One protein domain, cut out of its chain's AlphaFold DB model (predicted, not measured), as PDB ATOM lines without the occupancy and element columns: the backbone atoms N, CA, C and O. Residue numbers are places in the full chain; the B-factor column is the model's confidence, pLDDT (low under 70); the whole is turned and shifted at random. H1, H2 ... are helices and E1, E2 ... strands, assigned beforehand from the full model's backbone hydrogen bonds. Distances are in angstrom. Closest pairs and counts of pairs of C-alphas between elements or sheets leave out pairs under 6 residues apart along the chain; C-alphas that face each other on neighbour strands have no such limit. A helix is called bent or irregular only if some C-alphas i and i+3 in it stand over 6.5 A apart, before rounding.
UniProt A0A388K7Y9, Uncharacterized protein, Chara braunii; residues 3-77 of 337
ATOM      1  N   TYR A   3     155.912 278.348 211.908       92.62
ATOM      2  CA  TYR A   3     155.472 278.679 210.545       92.62
ATOM      3  C   TYR A   3     155.197 280.170 210.305       92.62
ATOM      4  O   TYR A   3     155.283 280.631 209.171       92.62
ATOM      5  N   LEU A   4     154.905 280.941 211.361       94.06
ATOM      6  CA  LEU A   4     154.515 282.346 211.221       94.06
ATOM      7  C   LEU A   4     155.653 283.207 210.655       94.06
ATOM      8  O   LEU A   4     155.413 284.036 209.788       94.06
ATOM      9  N   LYS A   5     156.898 282.984 211.093       95.06
ATOM     10  CA  LYS A   5     158.058 283.746 210.605       95.06
ATOM     11  C   LYS A   5     158.316 283.495 209.120       95.06
ATOM     12  O   LYS A   5     158.572 284.438 208.378       95.06
ATOM     13  N   ALA A   6     158.228 282.237 208.693       95.88
ATOM     14  CA  ALA A   6     158.386 281.864 207.291       95.88
ATOM     15  C   ALA A   6     157.270 282.470 206.426       95.88
ATOM     16  O   ALA A   6     157.549 282.992 205.352       95.88
ATOM     17  N   ALA A   7     156.028 282.470 206.922       96.56
ATOM     18  CA  ALA A   7     154.899 283.097 206.243       96.56
ATOM     19  C   ALA A   7     155.077 284.617 206.094       96.56
ATOM     20  O   ALA A   7     154.950 285.130 204.988       96.56
ATOM     21  N   VAL A   8     155.449 285.318 207.171       96.81
ATOM     22  CA  VAL A   8     155.768 286.759 207.142       96.81
ATOM     23  C   VAL A   8     156.908 287.040 206.162       96.81
ATOM     24  O   VAL A   8     156.805 287.948 205.343       96.81
ATOM     25  N   SER A   9     157.964 286.218 206.200       96.62
ATOM     26  CA  SER A   9     159.135 286.391 205.333       96.62
ATOM     27  C   SER A   9     158.803 286.215 203.851       96.62
ATOM     28  O   SER A   9     159.359 286.904 203.002       96.62
ATOM     29  N   LYS A  10     157.889 285.288 203.545       97.00
ATOM     30  CA  LYS A  10     157.430 285.001 202.186       97.00
ATOM     31  C   LYS A  10     156.485 286.078 201.655       97.00
ATOM     32  O   LYS A  10     156.628 286.478 200.507       97.00
ATOM     33  N   GLU A  11     155.526 286.507 202.471       97.00
ATOM     34  CA  GLU A  11     154.458 287.411 202.034       97.00
ATOM     35  C   GLU A  11     154.925 288.867 201.993       97.00
ATOM     36  O   GLU A  11     154.703 289.577 201.016       97.00
ATOM     37  N   PHE A  12     155.602 289.313 203.052       96.81
ATOM     38  CA  PHE A  12     155.956 290.720 203.202       96.81
ATOM     39  C   PHE A  12     157.421 291.003 202.875       96.81
ATOM     40  O   PHE A  12     157.742 292.101 202.429       96.81
ATOM     41  N   GLY A  13     158.305 290.014 203.017       96.75
ATOM     42  CA  GLY A  13     159.731 290.129 202.714       96.75
ATOM     43  C   GLY A  13     160.614 289.896 203.936       96.75
ATOM     44  O   GLY A  13     160.153 289.453 204.984       96.75
ATOM     45  N   GLN A  14     161.912 290.170 203.808       96.94
ATOM     46  CA  GLN A  14     162.903 289.777 204.810       96.94
ATOM     47  C   GLN A  14     162.615 290.363 206.207       96.94
ATOM     48  O   GLN A  14     162.539 291.579 206.397       96.94
ATOM     49  N   VAL A  15     162.517 289.469 207.196       97.25
ATOM     50  CA  VAL A  15     162.442 289.811 208.621       97.25
ATOM     51  C   VAL A  15     163.856 290.080 209.136       97.25
ATOM     52  O   VAL A  15     164.696 289.179 209.128       97.25
ATOM     53  N   LEU A  16     164.111 291.304 209.598       97.56
ATOM     54  CA  LEU A  16     165.395 291.742 210.155       97.56
ATOM     55  C   LEU A  16     165.579 291.244 211.590       97.56
ATOM     56  O   LEU A  16     166.646 290.753 211.951       97.56
ATOM     57  N   LYS A  17     164.525 291.351 212.406       97.44
ATOM     58  CA  LYS A  17     164.557 290.969 213.821       97.44
ATOM     59  C   LYS A  17     163.270 290.270 214.222       97.44
ATOM     60  O   LYS A  17     162.173 290.694 213.867       97.44
ATOM     61  N   ASP A  18     163.423 289.187 214.969       95.81
ATOM     62  CA  ASP A  18     162.330 288.382 215.511       95.81
ATOM     63  C   ASP A  18     162.315 288.558 217.029       95.81
ATOM     64  O   ASP A  18     163.318 288.279 217.692       95.81
ATOM     65  N   PHE A  19     161.211 289.069 217.575       94.69
ATOM     66  CA  PHE A  19     161.082 289.279 219.013       94.69
ATOM     67  C   PHE A  19     160.403 288.077 219.682       94.69
ATOM     68  O   PHE A  19     159.473 287.486 219.118       94.69
ATOM     69  N   PRO A  20     160.814 287.720 220.914       91.25
ATOM     70  CA  PRO A  20     160.157 286.668 221.677       91.25
ATOM     71  C   PRO A  20     158.644 286.920 221.809       91.25
ATOM     72  O   PRO A  20     158.235 288.069 221.983       91.25
ATOM     73  N   PRO A  21     157.798 285.872 221.755       90.56
ATOM     74  CA  PRO A  21     156.365 286.016 221.984       90.56
ATOM     75  C   PRO A  21     156.080 286.633 223.355       90.56
ATOM     76  O   PRO A  21     156.524 286.107 224.380       90.56
ATOM     77  N   GLU A  22     155.299 287.707 223.379       85.88
ATOM     78  CA  GLU A  22     154.869 288.329 224.626       85.88
ATOM     79  C   GLU A  22     153.659 287.561 225.171       85.88
ATOM     80  O   GLU A  22     152.622 287.439 224.513       85.88
ATOM     81  N   LYS A  23     153.798 286.983 226.369       82.00
ATOM     82  CA  LYS A  23     152.701 286.266 227.028       82.00
ATOM     83  C   LYS A  23     151.756 287.287 227.652       82.00
ATOM     84  O   LYS A  23     152.040 287.819 228.725       82.00
ATOM     85  N   ASN A  24     150.619 287.532 227.014       76.56
ATOM     86  CA  ASN A  24     149.563 288.308 227.645       76.56
ATOM     87  C   ASN A  24     148.872 287.452 228.719       76.56
ATOM     88  O   ASN A  24     148.238 286.446 228.403       76.56
ATOM     89  N   LYS A  25     148.982 287.858 229.990       78.31
ATOM     90  CA  LYS A  25     148.340 287.162 231.120       78.31
ATOM     91  C   LYS A  25     146.812 287.108 230.985       78.31
ATOM     92  O   LYS A  25     146.208 286.159 231.467       78.31
ATOM     93  N   ALA A  26     146.205 288.098 230.327       72.94
ATOM     94  CA  ALA A  26     144.757 288.179 230.141       72.94
ATOM     95  C   ALA A  26     144.241 287.312 228.978       72.94
ATOM     96  O   ALA A  26     143.068 286.961 228.954       72.94
ATOM     97  N   ALA A  27     145.103 286.958 228.019       68.31
ATOM     98  CA  ALA A  27     144.724 286.197 226.830       68.31
ATOM     99  C   ALA A  27     145.841 285.213 226.437       68.31
ATOM    100  O   ALA A  27     146.534 285.428 225.442       68.31
ATOM    101  N   PRO A  28     146.024 284.106 227.184       62.00
ATOM    102  CA  PRO A  28     147.144 283.182 226.980       62.00
ATOM    103  C   PRO A  28     147.154 282.503 225.599       62.00
ATOM    104  O   PRO A  28     148.175 281.953 225.193       62.00
ATOM    105  N   ARG A  29     146.031 282.542 224.866       61.94
ATOM    106  CA  ARG A  29     145.889 281.936 223.532       61.94
ATOM    107  C   ARG A  29     146.383 282.833 222.391       61.94
ATOM    108  O   ARG A  29     146.740 282.311 221.338       61.94
ATOM    109  N   LEU A  30     146.423 284.151 222.588       63.56
ATOM    110  CA  LEU A  30     146.868 285.122 221.587       63.56
ATOM    111  C   LEU A  30     148.296 285.552 221.917       63.56
ATOM    112  O   LEU A  30     148.543 286.418 222.753       63.56
ATOM    113  N   VAL A  31     149.256 284.899 221.265       77.81
ATOM    114  CA  VAL A  31     150.667 285.281 221.353       77.81
ATOM    115  C   VAL A  31     150.945 286.412 220.374       77.81
ATOM    116  O   VAL A  31     151.094 286.185 219.173       77.81
ATOM    117  N   ASN A  32     151.056 287.629 220.902       87.00
ATOM    118  CA  ASN A  32     151.551 288.758 220.129       87.00
ATOM    119  C   ASN A  32     153.033 288.519 219.817       87.00
ATOM    120  O   ASN A  32     153.864 288.370 220.717       87.00
ATOM    121  N   ARG A  33     153.362 288.469 218.525       92.38
ATOM    122  CA  ARG A  33     154.742 288.475 218.032       92.38
ATOM    123  C   ARG A  33     155.000 289.759 217.271       92.38
ATOM    124  O   ARG A  33     154.163 290.189 216.483       92.38
ATOM    125  N   ARG A  34     156.178 290.331 217.494       94.81
ATOM    126  CA  ARG A  34     156.664 291.504 216.771       94.81
ATOM    127  C   ARG A  34     157.792 291.075 215.842       94.81
ATOM    128  O   ARG A  34     158.615 290.242 216.221       94.81
ATOM    129  N   TYR A  35     157.811 291.651 214.649       96.56
ATOM    130  CA  TYR A  35     158.861 291.450 213.661       96.56
ATOM    131  C   TYR A  35     159.317 292.819 213.170       96.56
ATOM    132  O   TYR A  35     158.479 293.613 212.742       96.56
ATOM    133  N   ASP A  36     160.623 293.077 213.202       96.88
ATOM    134  CA  ASP A  36     161.179 294.213 212.470       96.88
ATOM    135  C   ASP A  36     161.411 293.773 211.031       96.88
ATOM    136  O   ASP A  36     162.041 292.742 210.772       96.88
ATOM    137  N   MET A  37     160.902 294.556 210.091       96.94
ATOM    138  CA  MET A  37     161.011 294.301 208.660       96.94
ATOM    139  C   MET A  37     161.745 295.446 207.971       96.94
ATOM    140  O   MET A  37     161.808 296.562 208.484       96.94
ATOM    141  N   HIS A  38     162.290 295.178 206.785       96.25
ATOM    142  CA  HIS A  38     162.962 296.210 206.001       96.25
ATOM    143  C   HIS A  38     161.965 297.304 205.559       96.25
ATOM    144  O   HIS A  38     160.892 296.962 205.060       96.25
ATOM    145  N   PRO A  39     162.276 298.610 205.663       94.44
ATOM    146  CA  PRO A  39     161.320 299.689 205.375       94.44
ATOM    147  C   PRO A  39     160.746 299.656 203.949       94.44
ATOM    148  O   PRO A  39     159.596 300.037 203.743       94.44
ATOM    149  N   SER A  40     161.490 299.118 202.973       95.69
ATOM    150  CA  SER A  40     160.997 298.930 201.594       95.69
ATOM    151  C   SER A  40     159.793 297.985 201.482       95.69
ATOM    152  O   SER A  40     159.081 298.012 200.482       95.69
ATOM    153  N   THR A  41     159.550 297.152 202.495       95.38
ATOM    154  CA  THR A  41     158.428 296.205 202.524       95.38
ATOM    155  C   THR A  41     157.136 296.820 203.056       95.38
ATOM    156  O   THR A  41     156.082 296.207 202.910       95.38
ATOM    157  N   LYS A  42     157.172 298.044 203.616       94.44
ATOM    158  CA  LYS A  42     156.013 298.704 204.249       94.44
ATOM    159  C   LYS A  42     154.800 298.800 203.317       94.44
ATOM    160  O   LYS A  42     153.677 298.610 203.766       94.44
ATOM    161  N   SER A  43     155.025 299.027 202.023       95.50
ATOM    162  CA  SER A  43     153.968 299.106 201.004       95.50
ATOM    163  C   SER A  43     153.323 297.761 200.657       95.50
ATOM    164  O   SER A  43     152.246 297.738 200.070       95.50
ATOM    165  N   ARG A  44     153.960 296.638 201.013       95.94
ATOM    166  CA  ARG A  44     153.465 295.275 200.760       95.94
ATOM    167  C   ARG A  44     152.708 294.688 201.949       95.94
ATOM    168  O   ARG A  44     152.115 293.621 201.820       95.94
ATOM    169  N   ILE A  45     152.742 295.350 203.108       96.38
ATOM    170  CA  ILE A  45     152.091 294.842 204.315       96.38
ATOM    171  C   ILE A  45     150.576 294.958 204.160       96.38
ATOM    172  O   ILE A  45     150.023 296.050 204.045       96.38
ATOM    173  N   SER A  46     149.901 293.813 204.190       96.69
ATOM    174  CA  SER A  46     148.445 293.726 204.189       96.69
ATOM    175  C   SER A  46     147.903 293.670 205.620       96.69
ATOM    176  O   SER A  46     148.602 293.282 206.554       96.69
ATOM    177  N   LYS A  47     146.626 294.036 205.803       95.75
ATOM    178  CA  LYS A  47     145.954 294.042 207.120       95.75
ATOM    179  C   LYS A  47     145.799 292.644 207.734       95.75
ATOM    180  O   LYS A  47     145.611 292.523 208.938       95.75
ATOM    181  N   SER A  48     145.853 291.586 206.923       96.06
ATOM    182  CA  SER A  48     145.711 290.209 207.398       96.06
ATOM    183  C   SER A  48     146.643 289.267 206.647       96.06
ATOM    184  O   SER A  48     146.618 289.234 205.417       96.06
ATOM    185  N   LEU A  49     147.382 288.445 207.383       96.31
ATOM    186  CA  LEU A  49     148.238 287.394 206.852       96.31
ATOM    187  C   LEU A  49     147.489 286.061 206.890       96.31
ATOM    188  O   LEU A  49     147.105 285.580 207.959       96.31
ATOM    189  N   LYS A  50     147.307 285.443 205.721       96.62
ATOM    190  CA  LYS A  50     146.785 284.078 205.607       96.62
ATOM    191  C   LYS A  50     147.936 283.126 205.320       96.62
ATOM    192  O   LYS A  50     148.675 283.328 204.364       96.62
ATOM    193  N   PHE A  51     148.086 282.077 206.120       95.88
ATOM    194  CA  PHE A  51     149.118 281.068 205.888       95.88
ATOM    195  C   PHE A  51     148.625 279.665 206.225       95.88
ATOM    196  O   PHE A  51     147.711 279.476 207.027       95.88
ATOM    197  N   ARG A  52     149.248 278.668 205.598       96.06
ATOM    198  CA  ARG A  52     148.942 277.255 205.812       96.06
ATOM    199  C   ARG A  52     149.943 276.660 206.797       96.06
ATOM    200  O   ARG A  52     151.150 276.767 206.590       96.06
ATOM    201  N   SER A  53     149.446 276.043 207.860       95.38
ATOM    202  CA  SER A  53     150.228 275.206 208.773       95.38
ATOM    203  C   SER A  53     149.820 273.733 208.609       95.38
ATOM    204  O   SER A  53     148.833 273.451 207.922       95.38
ATOM    205  N   PRO A  54     150.522 272.779 209.250       96.00
ATOM    206  CA  PRO A  54     150.075 271.386 209.306       96.00
ATOM    207  C   PRO A  54     148.667 271.211 209.894       96.00
ATOM    208  O   PRO A  54     147.997 270.234 209.585       96.00
ATOM    209  N   HIS A  55     148.204 272.165 210.710       93.31
ATOM    210  CA  HIS A  55     146.877 272.150 211.332       93.31
ATOM    211  C   HIS A  55     145.786 272.822 210.481       93.31
ATOM    212  O   HIS A  55     144.638 272.874 210.908       93.31
ATOM    213  N   GLY A  56     146.121 273.343 209.295       95.56
ATOM    214  CA  GLY A  56     145.162 273.964 208.379       95.56
ATOM    215  C   GLY A  56     145.493 275.411 208.019       95.56
ATOM    216  O   GLY A  56     146.636 275.866 208.121       95.56
ATOM    217  N   TRP A  57     144.485 276.131 207.527       96.62
ATOM    218  CA  TRP A  57     144.602 277.544 207.174       96.62
ATOM    219  C   TRP A  57     144.426 278.423 208.408       96.62
ATOM    220  O   TRP A  57     143.463 278.279 209.155       96.62
ATOM    221  N   HIS A  58     145.336 279.372 208.588       94.44
ATOM    222  CA  HIS A  58     145.270 280.376 209.639       94.44
ATOM    223  C   HIS A  58     145.186 281.763 209.013       94.44
ATOM    224  O   HIS A  58     145.903 282.059 208.056       94.44
ATOM    225  N   LYS A  59     144.328 282.613 209.577       95.38
ATOM    226  CA  LYS A  59     144.267 284.046 209.292       95.38
ATOM    227  C   LYS A  59     144.678 284.782 210.562       95.38
ATOM    228  O   LYS A  59     144.138 284.499 211.627       95.38
ATOM    229  N   VAL A  60     145.643 285.683 210.445       93.62
ATOM    230  CA  VAL A  60     146.130 286.503 211.558       93.62
ATOM    231  C   VAL A  60     146.060 287.954 211.137       93.62
ATOM    232  O   VAL A  60     146.467 288.287 210.023       93.62
ATOM    233  N   ASP A  61     145.557 288.807 212.016       94.62
ATOM    234  CA  ASP A  61     145.537 290.240 211.759       94.62
ATOM    235  C   ASP A  61     146.923 290.833 212.005       94.62
ATOM    236  O   ASP A  61     147.622 290.490 212.964       94.62
ATOM    237  N   VAL A  62     147.343 291.691 211.082       95.75
ATOM    238  CA  VAL A  62     148.659 292.319 211.089       95.75
ATOM    239  C   VAL A  62     148.488 293.752 211.547       95.75
ATOM    240  O   VAL A  62     147.777 294.543 210.930       95.75
ATOM    241  N   VAL A  63     149.174 294.079 212.633       95.25
ATOM    242  CA  VAL A  63     149.209 295.424 213.192       95.25
ATOM    243  C   VAL A  63     150.529 296.075 212.810       95.25
ATOM    244  O   VAL A  63     151.602 295.520 213.048       95.25
ATOM    245  N   THR A  64     150.445 297.267 212.234       95.62
ATOM    246  CA  THR A  64     151.594 298.104 211.871       95.62
ATOM    247  C   THR A  64     151.615 299.382 212.703       95.62
ATOM    248  O   THR A  64     150.661 299.687 213.414       95.62
ATOM    249  N   GLN A  65     152.689 300.165 212.588       93.94
ATOM    250  CA  GLN A  65     152.782 301.487 213.216       93.94
ATOM    251  C   GLN A  65     151.687 302.460 212.745       93.94
ATOM    252  O   GLN A  65     151.314 303.359 213.490       93.94
ATOM    253  N   GLU A  66     151.159 302.262 211.536       91.50
ATOM    254  CA  GLU A  66     150.072 303.069 210.964       91.50
ATOM    255  C   GLU A  66     148.685 302.608 211.434       91.50
ATOM    256  O   GLU A  66     147.676 303.239 211.134       91.50
ATOM    257  N   THR A  67     148.603 301.464 212.118       95.00
ATOM    258  CA  THR A  67     147.320 300.957 212.606       95.00
ATOM    259  C   THR A  67     146.884 301.804 213.799       95.00
ATOM    260  O   THR A  67     147.660 301.914 214.754       95.00
ATOM    261  N   PRO A  68     145.665 302.375 213.785       94.88
ATOM    262  CA  PRO A  68     145.208 303.240 214.860       94.88
ATOM    263  C   PRO A  68     145.243 302.491 216.192       94.88
ATOM    264  O   PRO A  68     144.850 301.320 216.287       94.88
ATOM    265  N   TRP A  69     145.769 303.172 217.207       93.56
ATOM    266  CA  TRP A  69     145.911 302.666 218.565       93.56
ATOM    267  C   TRP A  69     145.043 303.491 219.503       93.56
ATOM    268  O   TRP A  69     145.299 304.675 219.745       93.56
ATOM    269  N   CYS A  70     144.041 302.844 220.085       94.06
ATOM    270  CA  CYS A  70     143.160 303.483 221.038       94.06
ATOM    271  C   CYS A  70     143.884 303.680 222.375       94.06
ATOM    272  O   CYS A  70     144.305 302.718 223.027       94.06
ATOM    273  N   ARG A  71     143.998 304.934 222.823       93.06
ATOM    274  CA  ARG A  71     144.615 305.274 224.113       93.06
ATOM    275  C   ARG A  71     143.740 304.863 225.289       93.06
ATOM    276  O   ARG A  71     144.278 304.487 226.331       93.06
ATOM    277  N   ASP A  72     142.423 304.864 225.093       92.56
ATOM    278  CA  ASP A  72     141.469 304.496 226.131       92.56
ATOM    279  C   ASP A  72     141.544 302.999 226.408       92.56
ATOM    280  O   ASP A  72     141.812 302.589 227.540       92.56
ATOM    281  N   CYS A  73     141.330 302.154 225.396       89.88
ATOM    282  CA  CYS A  73     141.256 300.705 225.583       89.88
ATOM    283  C   CYS A  73     142.603 299.977 225.448       89.88
ATOM    284  O   CYS A  73     142.687 298.822 225.860       89.88
ATOM    285  N   ARG A  74     143.662 300.655 224.973       89.44
ATOM    286  CA  ARG A  74     144.993 300.077 224.694       89.44
ATOM    287  C   ARG A  74     144.917 298.887 223.731       89.44
ATOM    288  O   ARG A  74     145.544 297.853 223.963       89.44
ATOM    289  N   TRP A  75     144.125 299.036 222.672       89.12
ATOM    290  CA  TRP A  75     143.968 298.044 221.609       89.12
ATOM    291  C   TRP A  75     144.089 298.716 220.234       89.12
ATOM    292  O   TRP A  75     143.857 299.916 220.086       89.12
ATOM    293  N   TYR A  76     144.500 297.935 219.239       91.38
ATOM    294  CA  TYR A  76     144.619 298.333 217.843       91.38
ATOM    295  C   TYR A  76     143.281 298.200 217.111       91.38
ATOM    296  O   TYR A  76     142.459 297.355 217.462       91.38
ATOM    297  N   GLY A  77     143.118 298.981 216.044       91.19
ATOM    298  CA  GLY A  77     142.013 298.845 215.091       91.19
ATOM    299  C   GLY A  77     140.950 299.938 215.173       91.19
ATOM    300  O   GLY A  77     140.034 299.924 214.362       91.19
TER     301      GLY A  77
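What this domain is: This is residues 3 to 77 of the 337 residues of an uncharacterized protein of Chara braunii (UniProt A0A388K7Y9). Helix H1 sits between two separate two-stranded hairpins, E1-E2 and E3-E4, and short H2 lies between them along the chain. Loop 19 to 34 joins E1 to E2, and residues 70 to 75 stick out. The 75 printed residues include H1 E1 E2 H2 E3 E4, mixed helices and strands, with under half in named elements; both sheets are antiparallel. The whole is compact, radius of gyration of the C-alphas 13.1 A, spanning 34 by 31 by 20 A.

Where its parts are: Find C-alpha 3 at (155.472, 278.679, 210.545); from there H1 runs 12.2 A to residue 11. Next come E1, residues 15 to 18, 7.0 A; E2, 35 to 37, 6.1 A; and H2, 39 to 44, 10.1 A, irregular, with C-alphas 40 and 43 7.1 A apart. E3, 48 to 53, spans 15.7 A; E4, 56 to 61, spans 16.6 A, ending at (145.537, 290.240, 211.759).

How they stand to each other: The closest C-alphas of H1 and E1 are Ser 9 and Val 15, 5.8 A; of H1 and E3, Ala 7 and Phe 51, 6.1 A. In hairpin E1-E2, N 36 and O 17 are within hydrogen-bond range, 2.9 A; in E3-E4, N 51 and O 58, 2.9 A. E1 and E2 are apart from E3 and E4. H1 has every O i to N i+4 pair within range; H2 has 0 of 2, but 2 of 3 O i to N i+3.

The domain as a whole: The printed part has no cut. The E1 to E2 link is long; the others are tight. The C-alphas farthest apart, Pro 54 and Asp 72, are 38.1 A apart. Look for pLDDT under 70 at residues 27 to 30.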